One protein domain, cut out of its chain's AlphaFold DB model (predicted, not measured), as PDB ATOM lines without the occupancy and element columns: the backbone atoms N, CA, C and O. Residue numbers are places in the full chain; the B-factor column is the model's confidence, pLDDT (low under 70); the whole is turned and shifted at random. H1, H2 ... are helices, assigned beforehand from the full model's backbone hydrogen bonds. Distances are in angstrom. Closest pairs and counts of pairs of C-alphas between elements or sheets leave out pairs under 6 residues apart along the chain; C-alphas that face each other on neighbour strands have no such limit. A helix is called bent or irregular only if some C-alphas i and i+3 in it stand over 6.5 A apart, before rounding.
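This is residues 4 to 130 of the 130 residues of an uncharacterized protein of marine sediment metagenome (UniProt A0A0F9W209). A long bent helix, H1, makes the length of a rod; its residues 4 to 34 stick out alone, while H3 folds back beside H1b, with small H2 at the turn and H4 across the start of H1b. The 127 printed residues include four named helices, H1 to H4, and no named strand: all helix, extended, radius of gyration of the C-alphas 27.7 A, spans 99 by 33 by 20 A.

Start at H1, residues 4 to 68, one helix by its hydrogen bonds but bent: C-alphas 29 and 32 are 6.6 A apart, between arms H1a, 4 to 29, and H1b, 32 to 68. H2 is residues 71 to 75. H3, residues 80 to 116, also one helix by its hydrogen bonds, is bent, C-alphas 105 and 108 being 7.0 A apart, into H3a, 80 to 105, and H3b, 108 to 116. H3a touches H1b at a shallow tilt of 31 degrees, opposite ways; their closest C-alphas, Pro 57 and Gly 92, are 4.3 A apart. H4, residues 118 to 129, touches H1b about perpendicular, at 81 degrees, closest at C-alphas Val 39 and Pro 118, 6.5 A. Every O i to N i+4 pair is within hydrogen-bond range in H1a, H2, H3a, H3b and H4, and 32 of 33 in H1b.

Find C-alpha 4 at (-42.415, 50.623, 24.195); H1a runs 37.6 A, H1b 53.7 A and H3a 37.2 A, and H4 ends at C-alpha 129, (3.083, 45.390, 11.582).

The printed part has no cut, its links are tight, and pLDDT is under 70 at residues 68 to 79 and 130.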
ATOM      1  N   LYS A   4     -43.361  51.723  23.949       78.88
ATOM      2  CA  LYS A   4     -42.415  50.623  24.195       78.88
ATOM      3  C   LYS A   4     -41.247  50.580  23.215       78.88
ATOM      4  O   LYS A   4     -40.141  50.211  23.595       78.88
ATOM      5  N   THR A   5     -41.472  50.917  21.947       80.38
ATOM      6  CA  THR A   5     -40.403  50.969  20.939       80.38
ATOM      7  C   THR A   5     -39.455  52.129  21.231       80.38
ATOM      8  O   THR A   5     -38.248  51.996  21.046       80.38
ATOM      9  N   GLN A   6     -39.984  53.242  21.739       82.31
ATOM     10  CA  GLN A   6     -39.206  54.433  22.065       82.31
ATOM     11  C   GLN A   6     -38.360  54.241  23.335       82.31
ATOM     12  O   GLN A   6     -37.182  54.597  23.341       82.31
ATOM     13  N   GLU A   7     -38.899  53.573  24.360       86.94
ATOM     14  CA  GLU A   7     -38.120  53.135  25.528       86.94
ATOM     15  C   GLU A   7     -37.006  52.149  25.156       86.94
ATOM     16  O   GLU A   7     -35.879  52.278  25.638       86.94
ATOM     17  N   LEU A   8     -37.285  51.183  24.268       83.12
ATOM     18  CA  LEU A   8     -36.287  50.191  23.866       83.12
ATOM     19  C   LEU A   8     -35.103  50.851  23.152       83.12
ATOM     20  O   LEU A   8     -33.954  50.580  23.500       83.12
ATOM     21  N   VAL A   9     -35.382  51.746  22.199       86.69
ATOM     22  CA  VAL A   9     -34.358  52.495  21.456       86.69
ATOM     23  C   VAL A   9     -33.506  53.342  22.401       86.69
ATOM     24  O   VAL A   9     -32.282  53.307  22.297       86.69
ATOM     25  N   ASN A  10     -34.123  54.023  23.370       88.50
ATOM     26  CA  ASN A  10     -33.387  54.810  24.359       88.50
ATOM     27  C   ASN A  10     -32.509  53.927  25.260       88.50
ATOM     28  O   ASN A  10     -31.351  54.257  25.499       88.50
ATOM     29  N   SER A  11     -33.012  52.769  25.705       89.81
ATOM     30  CA  SER A  11     -32.245  51.849  26.556       89.81
ATOM     31  C   SER A  11     -31.046  51.218  25.838       89.81
ATOM     32  O   SER A  11     -29.991  51.019  26.439       89.81
ATOM     33  N   VAL A  12     -31.190  50.912  24.544       87.12
ATOM     34  CA  VAL A  12     -30.106  50.370  23.717       87.12
ATOM     35  C   VAL A  12     -29.096  51.467  23.398       87.12
ATOM     36  O   VAL A  12     -27.898  51.226  23.509       87.12
ATOM     37  N   GLY A  13     -29.565  52.676  23.073       86.00
ATOM     38  CA  GLY A  13     -28.705  53.837  22.847       86.00
ATOM     39  C   GLY A  13     -27.837  54.161  24.062       86.00
ATOM     40  O   GLY A  13     -26.629  54.331  23.915       86.00
ATOM     41  N   GLN A  14     -28.425  54.143  25.262       89.31
ATOM     42  CA  GLN A  14     -27.691  54.377  26.504       89.31
ATOM     43  C   GLN A  14     -26.618  53.307  26.742       89.31
ATOM     44  O   GLN A  14     -25.470  53.642  27.001       89.31
ATOM     45  N   LYS A  15     -26.944  52.023  26.543       88.12
ATOM     46  CA  LYS A  15     -25.963  50.933  26.685       88.12
ATOM     47  C   LYS A  15     -24.800  51.036  25.702       88.12
ATOM     48  O   LYS A  15     -23.679  50.684  26.050       88.12
ATOM     49  N   VAL A  16     -25.061  51.480  24.472       84.62
ATOM     50  CA  VAL A  16     -24.008  51.675  23.467       84.62
ATOM     51  C   VAL A  16     -23.092  52.835  23.859       84.62
ATOM     52  O   VAL A  16     -21.881  52.708  23.703       84.62
ATOM     53  N   LEU A  17     -23.645  53.927  24.398       88.25
ATOM     54  CA  LEU A  17     -22.856  55.034  24.949       88.25
ATOM     55  C   LEU A  17     -22.001  54.576  26.135       88.25
ATOM     56  O   LEU A  17     -20.794  54.795  26.119       88.25
ATOM     57  N   ASP A  18     -22.585  53.844  27.085       88.44
ATOM     58  CA  ASP A  18     -21.860  53.317  28.245       88.44
ATOM     59  C   ASP A  18     -20.713  52.378  27.815       88.44
ATOM     60  O   ASP A  18     -19.615  52.412  28.370       88.44
ATOM     61  N   TRP A  19     -20.932  51.541  26.792       84.25
ATOM     62  CA  TRP A  19     -19.883  50.690  26.221       84.25
ATOM     63  C   TRP A  19     -18.801  51.484  25.490       84.25
ATOM     64  O   TRP A  19     -17.627  51.113  25.564       84.25
ATOM     65  N   ALA A  20     -19.168  52.559  24.791       79.69
ATOM     66  CA  ALA A  20     -18.212  53.434  24.122       79.69
ATOM     67  C   ALA A  20     -17.309  54.145  25.144       79.69
ATOM     68  O   ALA A  20     -16.088  54.082  25.011       79.69
ATOM     69  N   GLU A  21     -17.883  54.708  26.208       82.31
ATOM     70  CA  GLU A  21     -17.142  55.353  27.303       82.31
ATOM     71  C   GLU A  21     -16.255  54.355  28.072       82.31
ATOM     72  O   GLU A  21     -15.099  54.642  28.407       82.31
ATOM     73  N   ALA A  22     -16.746  53.133  28.298       76.69
ATOM     74  CA  ALA A  22     -15.952  52.066  28.905       76.69
ATOM     75  C   ALA A  22     -14.774  51.634  28.010       76.69
ATOM     76  O   ALA A  22     -13.687  51.338  28.500       76.69
ATOM     77  N   THR A  23     -14.963  51.625  26.688       74.56
ATOM     78  CA  THR A  23     -13.900  51.280  25.733       74.56
ATOM     79  C   THR A  23     -12.866  52.398  25.619       74.56
ATOM     80  O   THR A  23     -11.666  52.125  25.535       74.56
ATOM     81  N   GLU A  24     -13.304  53.657  25.647       75.19
ATOM     82  CA  GLU A  24     -12.419  54.822  25.659       75.19
ATOM     83  C   GLU A  24     -11.546  54.826  26.918       75.19
ATOM     84  O   GLU A  24     -10.321  54.870  26.807       75.19
ATOM     85  N   SER A  25     -12.153  54.681  28.101       75.12
ATOM     86  CA  SER A  25     -11.412  54.634  29.367       75.12
ATOM     87  C   SER A  25     -10.427  53.461  29.417       75.12
ATOM     88  O   SER A  25      -9.256  53.658  29.744       75.12
ATOM     89  N   PHE A  26     -10.832  52.269  28.965       74.00
ATOM     90  CA  PHE A  26      -9.931  51.121  28.835       74.00
ATOM     91  C   PHE A  26      -8.761  51.389  27.878       74.00
ATOM     92  O   PHE A  26      -7.619  51.047  28.179       74.00
ATOM     93  N   THR A  27      -9.010  52.029  26.733       73.94
ATOM     94  CA  THR A  27      -7.956  52.354  25.759       73.94
ATOM     95  C   THR A  27      -6.962  53.360  26.337       73.94
ATOM     96  O   THR A  27      -5.754  53.194  26.166       73.94
ATOM     97  N   VAL A  28      -7.448  54.370  27.063       79.25
ATOM     98  CA  VAL A  28      -6.612  55.385  27.719       79.25
ATOM     99  C   VAL A  28      -5.732  54.767  28.809       79.25
ATOM    100  O   VAL A  28      -4.563  55.134  28.927       79.25
ATOM    101  N   GLU A  29      -6.251  53.801  29.566       80.31
ATOM    102  CA  GLU A  29      -5.495  53.126  30.627       80.31
ATOM    103  C   GLU A  29      -4.503  52.082  30.094       80.31
ATOM    104  O   GLU A  29      -3.380  51.975  30.595       80.31
ATOM    105  N   GLN A  30      -4.872  51.327  29.055       78.38
ATOM    106  CA  GLN A  30      -4.064  50.214  28.547       78.38
ATOM    107  C   GLN A  30      -3.011  50.635  27.518       78.38
ATOM    108  O   GLN A  30      -1.936  50.034  27.462       78.38
ATOM    109  N   ALA A  31      -3.262  51.681  26.724       80.88
ATOM    110  CA  ALA A  31      -2.301  52.180  25.739       80.88
ATOM    111  C   ALA A  31      -0.897  52.484  26.316       80.88
ATOM    112  O   ALA A  31       0.092  52.054  25.711       80.88
ATOM    113  N   PRO A  32      -0.743  53.179  27.465       84.50
ATOM    114  CA  PRO A  32       0.580  53.437  28.032       84.50
ATOM    115  C   PRO A  32       1.261  52.170  28.562       84.50
ATOM    116  O   PRO A  32       2.485  52.066  28.468       84.50
ATOM    117  N   LEU A  33       0.500  51.205  29.090       87.06
ATOM    118  CA  LEU A  33       1.040  49.924  29.557       87.06
ATOM    119  C   LEU A  33       1.575  49.107  28.379       87.06
ATOM    120  O   LEU A  33       2.744  48.717  28.381       87.06
ATOM    121  N   LEU A  34       0.772  48.962  27.326       84.88
ATOM    122  CA  LEU A  34       1.164  48.267  26.104       84.88
ATOM    123  C   LEU A  34       2.397  48.912  25.453       84.88
ATOM    124  O   LEU A  34       3.324  48.221  25.031       84.88
ATOM    125  N   ALA A  35       2.465  50.246  25.419       86.06
ATOM    126  CA  ALA A  35       3.628  50.972  24.914       86.06
ATOM    127  C   ALA A  35       4.915  50.636  25.692       86.06
ATOM    128  O   ALA A  35       5.975  50.440  25.091       86.06
ATOM    129  N   GLN A  36       4.838  50.542  27.023       89.19
ATOM    130  CA  GLN A  36       5.979  50.140  27.849       89.19
ATOM    131  C   GLN A  36       6.382  48.687  27.594       89.19
ATOM    132  O   GLN A  36       7.577  48.388  27.538       89.19
ATOM    133  N   GLU A  37       5.413  47.792  27.419       89.88
ATOM    134  CA  GLU A  37       5.669  46.386  27.105       89.88
ATOM    135  C   GLU A  37       6.362  46.221  25.752       89.88
ATOM    136  O   GLU A  37       7.371  45.521  25.681       89.88
ATOM    137  N   ILE A  38       5.917  46.931  24.710       89.12
ATOM    138  CA  ILE A  38       6.551  46.918  23.380       89.12
ATOM    139  C   ILE A  38       8.024  47.333  23.470       89.12
ATOM    140  O   ILE A  38       8.898  46.689  22.884       89.12
ATOM    141  N   VAL A  39       8.323  48.396  24.222       91.69
ATOM    142  CA  VAL A  39       9.700  48.879  24.398       91.69
ATOM    143  C   VAL A  39      10.537  47.867  25.182       91.69
ATOM    144  O   VAL A  39      11.640  47.527  24.754       91.69
ATOM    145  N   ARG A  40      10.021  47.344  26.303       91.94
ATOM    146  CA  ARG A  40      10.729  46.356  27.136       91.94
ATOM    147  C   ARG A  40      11.002  45.064  26.374       91.94
ATOM    148  O   ARG A  40      12.124  44.563  26.416       91.94
ATOM    149  N   TYR A  41      10.005  44.558  25.657       92.06
ATOM    150  CA  TYR A  41      10.145  43.385  24.805       92.06
ATOM    151  C   TYR A  41      11.166  43.633  23.693       92.06
ATOM    152  O   TYR A  41      12.047  42.806  23.472       92.06
ATOM    153  N   GLY A  42      11.116  44.806  23.058       89.62
ATOM    154  CA  GLY A  42      12.100  45.235  22.071       89.62
ATOM    155  C   GLY A  42      13.532  45.208  22.596       89.62
ATOM    156  O   GLY A  42      14.415  44.618  21.975       89.62
ATOM    157  N   ILE A  43      13.768  45.806  23.764       90.94
ATOM    158  CA  ILE A  43      15.078  45.803  24.427       90.94
ATOM    159  C   ILE A  43      15.533  44.368  24.706       90.94
ATOM    160  O   ILE A  43      16.646  43.996  24.335       90.94
ATOM    161  N   LEU A  44      14.669  43.553  25.318       93.94
ATOM    162  CA  LEU A  44      14.998  42.177  25.683       93.94
ATOM    163  C   LEU A  44      15.326  41.329  24.450       93.94
ATOM    164  O   LEU A  44      16.328  40.621  24.446       93.94
ATOM    165  N   ASN A  45      14.524  41.433  23.391       90.75
ATOM    166  CA  ASN A  45      14.722  40.678  22.160       90.75
ATOM    167  C   ASN A  45      16.055  41.035  21.481       90.75
ATOM    168  O   ASN A  45      16.822  40.143  21.124       90.75
ATOM    169  N   ASN A  46      16.382  42.328  21.374       89.12
ATOM    170  CA  ASN A  46      17.659  42.765  20.799       89.12
ATOM    171  C   ASN A  46      18.859  42.341  21.670       89.12
ATOM    172  O   ASN A  46      19.893  41.943  21.136       89.12
ATOM    173  N   LEU A  47      18.727  42.367  23.003       90.94
ATOM    174  CA  LEU A  47      19.763  41.869  23.916       90.94
ATOM    175  C   LEU A  47      19.978  40.358  23.784       90.94
ATOM    176  O   LEU A  47      21.123  39.911  23.738       90.94
ATOM    177  N   LEU A  48      18.904  39.571  23.689       91.69
ATOM    178  CA  LEU A  48      18.991  38.126  23.468       91.69
ATOM    179  C   LEU A  48      19.628  37.806  22.115       91.69
ATOM    180  O   LEU A  48      20.467  36.911  22.035       91.69
ATOM    181  N   GLN A  49      19.287  38.563  21.071       89.38
ATOM    182  CA  GLN A  49      19.891  38.417  19.750       89.38
ATOM    183  C   GLN A  49      21.398  38.712  19.784       89.38
ATOM    184  O   GLN A  49      22.189  37.911  19.287       89.38
ATOM    185  N   LEU A  50      21.810  39.810  20.430       89.19
ATOM    186  CA  LEU A  50      23.225  40.138  20.644       89.19
ATOM    187  C   LEU A  50      23.949  39.037  21.428       89.19
ATOM    188  O   LEU A  50      25.020  38.588  21.023       89.19
ATOM    189  N   ALA A  51      23.353  38.566  22.524       90.44
ATOM    190  CA  ALA A  51      23.922  37.503  23.343       90.44
ATOM    191  C   ALA A  51      24.089  36.207  22.541       90.44
ATOM    192  O   ALA A  51      25.149  35.587  22.594       90.44
ATOM    193  N   PHE A  52      23.089  35.822  21.747       90.38
ATOM    194  CA  PHE A  52      23.153  34.641  20.891       90.38
ATOM    195  C   PHE A  52      24.312  34.729  19.889       90.38
ATOM    196  O   PHE A  52      25.137  33.816  19.816       90.38
ATOM    197  N   PHE A  53      24.431  35.852  19.175       88.19
ATOM    198  CA  PHE A  53      25.483  36.056  18.175       88.19
ATOM    199  C   PHE A  53      26.884  36.284  18.753       88.19
ATOM    200  O   PHE A  53      27.852  36.207  18.004       88.19
ATOM    201  N   LEU A  54      27.024  36.524  20.057       88.06
ATOM    202  CA  LEU A  54      28.325  36.585  20.728       88.06
ATOM    203  C   LEU A  54      28.699  35.248  21.375       88.06
ATOM    204  O   LEU A  54      29.819  34.766  21.210       88.06
ATOM    205  N   ILE A  55      27.768  34.624  22.098       91.25
ATOM    206  CA  ILE A  55      28.032  33.437  22.919       91.25
ATOM    207  C   ILE A  55      28.208  32.193  22.047       91.25
ATOM    208  O   ILE A  55      29.178  31.457  22.223       91.25
ATOM    209  N   VAL A  56      27.303  31.959  21.092       89.50
ATOM    210  CA  VAL A  56      27.325  30.753  20.248       89.50
ATOM    211  C   VAL A  56      28.635  30.623  19.463       89.50
ATOM    212  O   VAL A  56      29.290  29.582  19.589       89.50
ATOM    213  N   PRO A  57      29.091  31.642  18.708       89.50
ATOM    214  CA  PRO A  57      30.369  31.537  18.017       89.50
ATOM    215  C   PRO A  57      31.557  31.471  18.977       89.50
ATOM    216  O   PRO A  57      32.490  30.720  18.706       89.50
ATOM    217  N   SER A  58      31.518  32.163  20.123       89.50
ATOM    218  CA  SER A  58      32.585  32.063  21.133       89.50
ATOM    219  C   SER A  58      32.751  30.632  21.646       89.50
ATOM    220  O   SER A  58      33.877  30.145  21.756       89.50
ATOM    221  N   ILE A  59      31.646  29.924  21.907       89.94
ATOM    222  CA  ILE A  59      31.669  28.510  22.303       89.94
ATOM    223  C   ILE A  59      32.205  27.645  21.158       89.94
ATOM    224  O   ILE A  59      33.110  26.845  21.382       89.94
ATOM    225  N   MET A  60      31.698  27.818  19.934       88.44
ATOM    226  CA  MET A  60      32.134  27.042  18.763       88.44
ATOM    227  C   MET A  60      33.641  27.191  18.502       88.44
ATOM    228  O   MET A  60      34.346  26.194  18.333       88.44
ATOM    229  N   ILE A  61      34.155  28.422  18.540       86.38
ATOM    230  CA  ILE A  61      35.579  28.730  18.358       86.38
ATOM    231  C   ILE A  61      36.403  28.170  19.525       86.38
ATOM    232  O   ILE A  61      37.447  27.565  19.293       86.38
ATOM    233  N   SER A  62      35.929  28.296  20.768       87.19
ATOM    234  CA  SER A  62      36.629  27.754  21.946       87.19
ATOM    235  C   SER A  62      36.734  26.228  21.908       87.19
ATOM    236  O   SER A  62      37.780  25.670  22.241       87.19
ATOM    237  N   LEU A  63      35.672  25.543  21.471       84.19
ATOM    238  CA  LEU A  63      35.685  24.096  21.255       84.19
ATOM    239  C   LEU A  63      36.668  23.727  20.141       84.19
ATOM    240  O   LEU A  63      37.491  22.835  20.333       84.19
ATOM    241  N   SER A  64      36.643  24.458  19.024       84.12
ATOM    242  CA  SER A  64      37.586  24.261  17.913       84.12
ATOM    243  C   SER A  64      39.030  24.413  18.377       84.12
ATOM    244  O   SER A  64      39.865  23.565  18.095       84.12
ATOM    245  N   TYR A  65      39.332  25.452  19.155       81.88
ATOM    246  CA  TYR A  65      40.672  25.672  19.681       81.88
ATOM    247  C   TYR A  65      41.091  24.548  20.636       81.88
ATOM    248  O   TYR A  65      42.147  23.946  20.458       81.88
ATOM    249  N   ARG A  66      40.230  24.188  21.598       81.56
ATOM    250  CA  ARG A  66      40.514  23.139  22.590       81.56
ATOM    251  C   ARG A  66      40.754  21.767  21.958       81.56
ATOM    252  O   ARG A  66      41.612  21.025  22.432       81.56
ATOM    253  N   PHE A  67      39.995  21.408  20.926       74.25
ATOM    254  CA  PHE A  67      40.170  20.132  20.231       74.25
ATOM    255  C   PHE A  67      41.271  20.193  19.166       74.25
ATOM    256  O   PHE A  67      41.967  19.202  18.967       74.25
ATOM    257  N   GLY A  68      41.488  21.350  18.541       68.44
ATOM    258  CA  GLY A  68      42.500  21.566  17.508       68.44
ATOM    259  C   GLY A  68      43.932  21.697  18.030       68.44
ATOM    260  O   GLY A  68      44.865  21.497  17.263       68.44
ATOM    261  N   THR A  69      44.156  21.989  19.314       67.12
ATOM    262  CA  THR A  69      45.514  22.057  19.892       67.12
ATOM    263  C   THR A  69      46.146  20.693  20.180       67.12
ATOM    264  O   THR A  69      47.330  20.624  20.509       67.12
ATOM    265  N   SER A  70      45.390  19.596  20.077       64.00
ATOM    266  CA  SER A  70      45.962  18.257  20.216       64.00
ATOM    267  C   SER A  70      46.738  17.893  18.948       64.00
ATOM    268  O   SER A  70      46.163  17.849  17.861       64.00
ATOM    269  N   LYS A  71      48.044  17.614  19.077       58.84
ATOM    270  CA  LYS A  71      48.912  17.198  17.956       58.84
ATOM    271  C   LYS A  71      48.360  15.975  17.206       58.84
ATOM    272  O   LYS A  71      48.533  15.888  15.993       58.84
ATOM    273  N   ASP A  72      47.618  15.115  17.903       59.12
ATOM    274  CA  ASP A  72      46.992  13.910  17.347       59.12
ATOM    275  C   ASP A  72      45.881  14.211  16.330       59.12
ATOM    276  O   ASP A  72      45.582  13.380  15.481       59.12
ATOM    277  N   VAL A  73      45.262  15.396  16.390       59.47
ATOM    278  CA  VAL A  73      44.133  15.760  15.515       59.47
ATOM    279  C   VAL A  73      44.595  16.154  14.110       59.47
ATOM    280  O   VAL A  73      43.827  16.033  13.159       59.47
ATOM    281  N   TRP A  74      45.852  16.585  13.966       59.84
ATOM    282  CA  TRP A  74      46.409  17.056  12.696       59.84
ATOM    283  C   TRP A  74      47.348  16.060  12.019       59.84
ATOM    284  O   TRP A  74      47.617  16.219  10.831       59.84
ATOM    285  N   GLN A  75      47.881  15.074  12.749       62.88
ATOM    286  CA  GLN A  75      48.990  14.261  12.241       62.88
ATOM    287  C   GLN A  75      48.614  12.913  11.627       62.88
ATOM    288  O   GLN A  75      49.404  12.423  10.830       62.88
ATOM    289  N   THR A  76      47.440  12.331  11.874       53.25
ATOM    290  CA  THR A  76      47.113  11.018  11.286       53.25
ATOM    291  C   THR A  76      45.609  10.739  11.311       53.25
ATOM    292  O   THR A  76      44.982  10.831  12.362       53.25
ATOM    293  N   ASP A  77      45.079  10.348  10.150       51.44
ATOM    294  CA  ASP A  77      43.704   9.925   9.839       51.44
ATOM    295  C   ASP A  77      42.579  10.983   9.829       51.44
ATOM    296  O   ASP A  77      42.570  11.912  10.641       51.44
ATOM    297  N   PRO A  78      41.561  10.817   8.947       61.38
ATOM    298  CA  PRO A  78      40.290  11.537   9.001       61.38
ATOM    299  C   PRO A  78      39.497  11.075  10.230       61.38
ATOM    300  O   PRO A  78      38.442  10.448  10.142       61.38
ATOM    301  N   THR A  79      40.030  11.346  11.416       67.50
ATOM    302  CA  THR A  79      39.338  11.059  12.658       67.50
ATOM    303  C   THR A  79      38.123  11.989  12.754       67.50
ATOM    304  O   THR A  79      38.216  13.178  12.422       67.50
ATOM    305  N   PRO A  80      36.973  11.504  13.259       71.00
ATOM    306  CA  PRO A  80      35.770  12.321  13.446       71.00
ATOM    307  C   PRO A  80      36.023  13.632  14.214       71.00
ATOM    308  O   PRO A  80      35.301  14.610  14.044       71.00
ATOM    309  N   LYS A  81      37.083  13.667  15.035       71.25
ATOM    310  CA  LYS A  81      37.508  14.822  15.832       71.25
ATOM    311  C   LYS A  81      38.114  15.952  14.990       71.25
ATOM    312  O   LYS A  81      37.784  17.108  15.240       71.25
ATOM    313  N   GLY A  82      38.946  15.643  13.991       73.44
ATOM    314  CA  GLY A  82      39.537  16.656  13.105       73.44
ATOM    315  C   GLY A  82      38.495  17.322  12.213       73.44
ATOM    316  O   GLY A  82      38.441  18.547  12.118       73.44
ATOM    317  N   ILE A  83      37.577  16.523  11.661       78.50
ATOM    318  CA  ILE A  83      36.446  17.026  10.871       78.50
ATOM    319  C   ILE A  83      35.529  17.902  11.740       78.50
ATOM    320  O   ILE A  83      35.186  19.012  11.339       78.50
ATOM    321  N   ALA A  84      35.186  17.465  12.958       79.00
ATOM    322  CA  ALA A  84      34.374  18.259  13.883       79.00
ATOM    323  C   ALA A  84      35.044  19.590  14.275       79.00
ATOM    324  O   ALA A  84      34.362  20.609  14.387       79.00
ATOM    325  N   CYS A  85      36.369  19.607  14.442       81.75
ATOM    326  CA  CYS A  85      37.141  20.817  14.726       81.75
ATOM    327  C   CYS A  85      37.091  21.820  13.563       81.75
ATOM    328  O   CYS A  85      36.858  23.007  13.779       81.75
ATOM    329  N   ILE A  86      37.269  21.350  12.325       82.50
ATOM    330  CA  ILE A  86      37.200  22.209  11.134       82.50
ATOM    331  C   ILE A  86      35.778  22.751  10.958       82.50
ATOM    332  O   ILE A  86      35.600  23.951  10.769       82.50
ATOM    333  N   ILE A  87      34.762  21.889  11.077       85.25
ATOM    334  CA  ILE A  87      33.353  22.287  10.959       85.25
ATOM    335  C   ILE A  87      33.000  23.330  12.024       85.25
ATOM    336  O   ILE A  87      32.499  24.395  11.678       85.25
ATOM    337  N   SER A  88      33.292  23.078  13.303       85.50
ATOM    338  CA  SER A  88      32.984  24.039  14.376       85.50
ATOM    339  C   SER A  88      33.725  25.370  14.210       85.50
ATOM    340  O   SER A  88      33.135  26.418  14.470       85.50
ATOM    341  N   GLY A  89      34.957  25.359  13.689       84.19
ATOM    342  CA  GLY A  89      35.713  26.578  13.410       84.19
ATOM    343  C   GLY A  89      35.104  27.392  12.269       84.19
ATOM    344  O   GLY A  89      34.856  28.588  12.421       84.19
ATOM    345  N   VAL A  90      34.793  26.740  11.144       87.56
ATOM    346  CA  VAL A  90      34.174  27.389   9.974       87.56
ATOM    347  C   VAL A  90      32.789  27.933  10.323       87.56
ATOM    348  O   VAL A  90      32.499  29.092  10.026       87.56
ATOM    349  N   PHE A  91      31.953  27.140  11.000       87.62
ATOM    350  CA  PHE A  91      30.630  27.580  11.442       87.62
ATOM    351  C   PHE A  91      30.716  28.710  12.473       87.62
ATOM    352  O   PHE A  91      29.958  29.671  12.368       87.62
ATOM    353  N   GLY A  92      31.653  28.649  13.424       87.94
ATOM    354  CA  GLY A  92      31.879  29.721  14.394       87.94
ATOM    355  C   GLY A  92      32.265  31.045  13.725       87.94
ATOM    356  O   GLY A  92      31.676  32.085  14.024       87.94
ATOM    357  N   CYS A  93      33.186  31.015  12.759       87.00
ATOM    358  CA  CYS A  93      33.559  32.193  11.972       87.00
ATOM    359  C   CYS A  93      32.382  32.727  11.144       87.00
ATOM    360  O   CYS A  93      32.116  33.927  11.154       87.00
ATOM    361  N   PHE A  94      31.641  31.846  10.472       89.44
ATOM    362  CA  PHE A  94      30.476  32.222   9.670       89.44
ATOM    363  C   PHE A  94      29.383  32.894  10.513       89.44
ATOM    364  O   PHE A  94      28.917  33.982  10.171       89.44
ATOM    365  N   PHE A  95      29.036  32.305  11.662       88.62
ATOM    366  CA  PHE A  95      28.081  32.891  12.605       88.62
ATOM    367  C   PHE A  95      28.566  34.220  13.186       88.62
ATOM    368  O   PHE A  95      27.745  35.108  13.398       88.62
ATOM    369  N   SER A  96      29.874  34.389  13.400       87.88
ATOM    370  CA  SER A  96      30.442  35.661  13.873       87.88
ATOM    371  C   SER A  96      30.276  36.776  12.840       87.88
ATOM    372  O   SER A  96      29.875  37.885  13.187       87.88
ATOM    373  N   VAL A  97      30.543  36.487  11.561       89.94
ATOM    374  CA  VAL A  97      30.404  37.468  10.472       89.94
ATOM    375  C   VAL A  97      28.939  37.846  10.267       89.94
ATOM    376  O   VAL A  97      28.617  39.032  10.206       89.94
ATOM    377  N   ILE A  98      28.038  36.858  10.222       90.12
ATOM    378  CA  ILE A  98      26.594  37.118  10.144       90.12
ATOM    379  C   ILE A  98      26.132  37.913  11.360       90.12
ATOM    380  O   ILE A  98      25.436  38.912  11.203       90.12
ATOM    381  N   GLY A  99      26.554  37.503  12.554       89.25
ATOM    382  CA  GLY A  99      26.239  38.186  13.798       89.25
ATOM    383  C   GLY A  99      26.654  39.649  13.762       89.25
ATOM    384  O   GLY A  99      25.849  40.508  14.096       89.25
ATOM    385  N   LEU A 100      27.851  39.961  13.265       88.00
ATOM    386  CA  LEU A 100      28.323  41.338  13.137       88.00
ATOM    387  C   LEU A 100      27.458  42.160  12.171       88.00
ATOM    388  O   LEU A 100      27.100  43.296  12.483       88.00
ATOM    389  N   VAL A 101      27.069  41.593  11.027       90.12
ATOM    390  CA  VAL A 101      26.207  42.280  10.048       90.12
ATOM    391  C   VAL A 101      24.797  42.501  10.603       90.12
ATOM    392  O   VAL A 101      24.285  43.616  10.538       90.12
ATOM    393  N   VAL A 102      24.180  41.469  11.178       87.88
ATOM    394  CA  VAL A 102      22.818  41.539  11.731       87.88
ATOM    395  C   VAL A 102      22.775  42.458  12.952       87.88
ATOM    396  O   VAL A 102      21.894  43.308  13.070       87.88
ATOM    397  N   CYS A 103      23.757  42.358  13.848       87.81
ATOM    398  CA  CYS A 103      23.794  43.184  15.048       87.81
ATOM    399  C   CYS A 103      24.072  44.657  14.730       87.81
ATOM    400  O   CYS A 103      23.469  45.526  15.354       87.81
ATOM    401  N   SER A 104      24.938  44.958  13.756       86.88
ATOM    402  CA  SER A 104      25.237  46.346  13.373       86.88
ATOM    403  C   SER A 104      24.088  47.034  12.635       86.88
ATOM    404  O   SER A 104      23.886  48.231  12.831       86.88
ATOM    405  N   LYS A 105      23.330  46.302  11.807       88.00
ATOM    406  CA  LYS A 105      22.222  46.874  11.028       88.00
ATOM    407  C   LYS A 105      20.910  46.938  11.797       88.00
ATOM    408  O   LYS A 105      20.212  47.943  11.695       88.00
ATOM    409  N   ASP A 106      20.602  45.905  12.575       86.06
ATOM    410  CA  ASP A 106      19.291  45.769  13.204       86.06
ATOM    411  C   ASP A 106      19.376  45.880  14.724       86.06
ATOM    412  O   ASP A 106      18.796  46.798  15.305       86.06
ATOM    413  N   ALA A 107      20.112  44.981  15.386       85.44
ATOM    414  CA  ALA A 107      19.987  44.833  16.837       85.44
ATOM    415  C   ALA A 107      20.475  46.064  17.622       85.44
ATOM    416  O   ALA A 107      19.777  46.555  18.509       85.44
ATOM    417  N   VAL A 108      21.652  46.601  17.282       87.12
ATOM    418  CA  VAL A 108      22.242  47.760  17.972       87.12
ATOM    419  C   VAL A 108      21.439  49.039  17.709       87.12
ATOM    420  O   VAL A 108      21.057  49.688  18.685       87.12
ATOM    421  N   PRO A 109      21.099  49.410  16.457       89.38
ATOM    422  CA  PRO A 109      20.301  50.608  16.210       89.38
ATOM    423  C   PRO A 109      18.911  50.542  16.846       89.38
ATOM    424  O   PRO A 109      18.464  51.534  17.421       89.38
ATOM    425  N   ASN A 110      18.237  49.387  16.795       88.00
ATOM    426  CA  ASN A 110      16.915  49.221  17.406       88.00
ATOM    427  C   ASN A 110      16.983  49.306  18.935       88.00
ATOM    428  O   ASN A 110      16.130  49.952  19.542       88.00
ATOM    429  N   LEU A 111      18.020  48.735  19.555       88.81
ATOM    430  CA  LEU A 111      18.258  48.853  20.992       88.81
ATOM    431  C   LEU A 111      18.532  50.309  21.401       88.81
ATOM    432  O   LEU A 111      17.919  50.815  22.339       88.81
ATOM    433  N   CYS A 112      19.398  51.015  20.668       88.88
ATOM    434  CA  CYS A 112      19.676  52.431  20.909       88.88
ATOM    435  C   CYS A 112      18.415  53.291  20.751       88.88
ATOM    436  O   CYS A 112      18.150  54.147  21.594       88.88
ATOM    437  N   LYS A 113      17.604  53.045  19.714       88.38
ATOM    438  CA  LYS A 113      16.325  53.740  19.510       88.38
ATOM    439  C   LYS A 113      15.343  53.467  20.648       88.38
ATOM    440  O   LYS A 113      14.732  54.412  21.136       88.38
ATOM    441  N   ALA A 114      15.216  52.220  21.100       88.38
ATOM    442  CA  ALA A 114      14.321  51.863  22.200       88.38
ATOM    443  C   ALA A 114      14.699  52.563  23.519       88.38
ATOM    444  O   ALA A 114      13.814  52.940  24.282       88.38
ATOM    445  N   LEU A 115      15.999  52.774  23.768       88.25
ATOM    446  CA  LEU A 115      16.501  53.439  24.976       88.25
ATOM    447  C   LEU A 115      16.441  54.973  24.899       88.25
ATOM    448  O   LEU A 115      16.032  55.616  25.862       88.25
ATOM    449  N   VAL A 116      16.857  55.565  23.775       90.88
ATOM    450  CA  VAL A 116      16.993  57.028  23.631       90.88
ATOM    451  C   VAL A 116      15.693  57.684  23.164       90.88
ATOM    452  O   VAL A 116      15.361  58.787  23.594       90.88
ATOM    453  N   ALA A 117      14.942  57.020  22.286       91.88
ATOM    454  CA  ALA A 117      13.747  57.563  21.649       91.88
ATOM    455  C   ALA A 117      12.612  56.517  21.592       91.88
ATOM    456  O   ALA A 117      12.177  56.129  20.502       91.88
ATOM    457  N   PRO A 118      12.070  56.081  22.749       87.38
ATOM    458  CA  PRO A 118      11.077  55.005  22.819       87.38
ATOM    459  C   PRO A 118       9.803  55.300  22.014       87.38
ATOM    460  O   PRO A 118       9.225  54.394  21.423       87.38
ATOM    461  N   ARG A 119       9.387  56.572  21.915       87.00
ATOM    462  CA  ARG A 119       8.229  56.975  21.093       87.00
ATOM    463  C   ARG A 119       8.452  56.700  19.604       87.00
ATOM    464  O   ARG A 119       7.563  56.177  18.945       87.00
ATOM    465  N   LEU A 120       9.642  57.024  19.090       88.81
ATOM    466  CA  LEU A 120      10.004  56.763  17.696       88.81
ATOM    467  C   LEU A 120      10.094  55.256  17.435       88.81
ATOM    468  O   LEU A 120       9.603  54.777  16.419       88.81
ATOM    469  N   TYR A 121      10.665  54.515  18.388       90.06
ATOM    470  CA  TYR A 121      10.739  53.060  18.331       90.06
ATOM    471  C   TYR A 121       9.349  52.414  18.225       90.06
ATOM    472  O   TYR A 121       9.142  51.571  17.360       90.06
ATOM    473  N   ILE A 122       8.384  52.836  19.051       88.19
ATOM    474  CA  ILE A 122       7.007  52.313  19.009       88.19
ATOM    475  C   ILE A 122       6.362  52.567  17.642       88.19
ATOM    476  O   ILE A 122       5.790  51.644  17.068       88.19
ATOM    477  N   ILE A 123       6.487  53.782  17.098       89.56
ATOM    478  CA  ILE A 123       5.931  54.123  15.777       89.56
ATOM    479  C   ILE A 123       6.530  53.222  14.690       89.56
ATOM    480  O   ILE A 123       5.801  52.706  13.848       89.56
ATOM    481  N   GLU A 124       7.843  52.997  14.724       87.56
ATOM    482  CA  GLU A 124       8.523  52.144  13.747       87.56
ATOM    483  C   GLU A 124       8.097  50.672  13.870       87.56
ATOM    484  O   GLU A 124       7.891  50.014  12.856       87.56
ATOM    485  N   GLN A 125       7.904  50.157  15.091       86.31
ATOM    486  CA  GLN A 125       7.395  48.795  15.305       86.31
ATOM    487  C   GLN A 125       5.955  48.635  14.811       86.31
ATOM    488  O   GLN A 125       5.649  47.660  14.130       86.31
ATOM    489  N   ILE A 126       5.086  49.609  15.091       84.94
ATOM    490  CA  ILE A 126       3.703  49.609  14.598       84.94
ATOM    491  C   ILE A 126       3.679  49.694  13.065       84.94
ATOM    492  O   ILE A 126       2.927  48.969  12.422       84.94
ATOM    493  N   SER A 127       4.546  50.514  12.464       86.44
ATOM    494  CA  SER A 127       4.666  50.626  11.007       86.44
ATOM    495  C   SER A 127       5.175  49.352  10.329       86.44
ATOM    496  O   SER A 127       4.946  49.202   9.137       86.44
ATOM    497  N   ARG A 128       5.893  48.468  11.035       82.12
ATOM    498  CA  ARG A 128       6.331  47.165  10.500       82.12
ATOM    499  C   ARG A 128       5.248  46.085  10.593       82.12
ATOM    500  O   ARG A 128       5.407  45.035   9.980       82.12
ATOM    501  N   LEU A 129       4.213  46.308  11.404       76.56
ATOM    502  CA  LEU A 129       3.083  45.390  11.582       76.56
ATOM    503  C   LEU A 129       1.937  45.656  10.593       76.56
ATOM    504  O   LEU A 129       1.108  44.768  10.400       76.56
ATOM    505  N   MET A 130       1.883  46.859  10.010       59.84
ATOM    506  CA  MET A 130       0.976  47.232   8.916       59.84
ATOM    507  C   MET A 130       1.583  46.891   7.559       59.84
ATOM    508  O   MET A 130       0.809  46.443   6.686       59.84
TER     509      MET A 130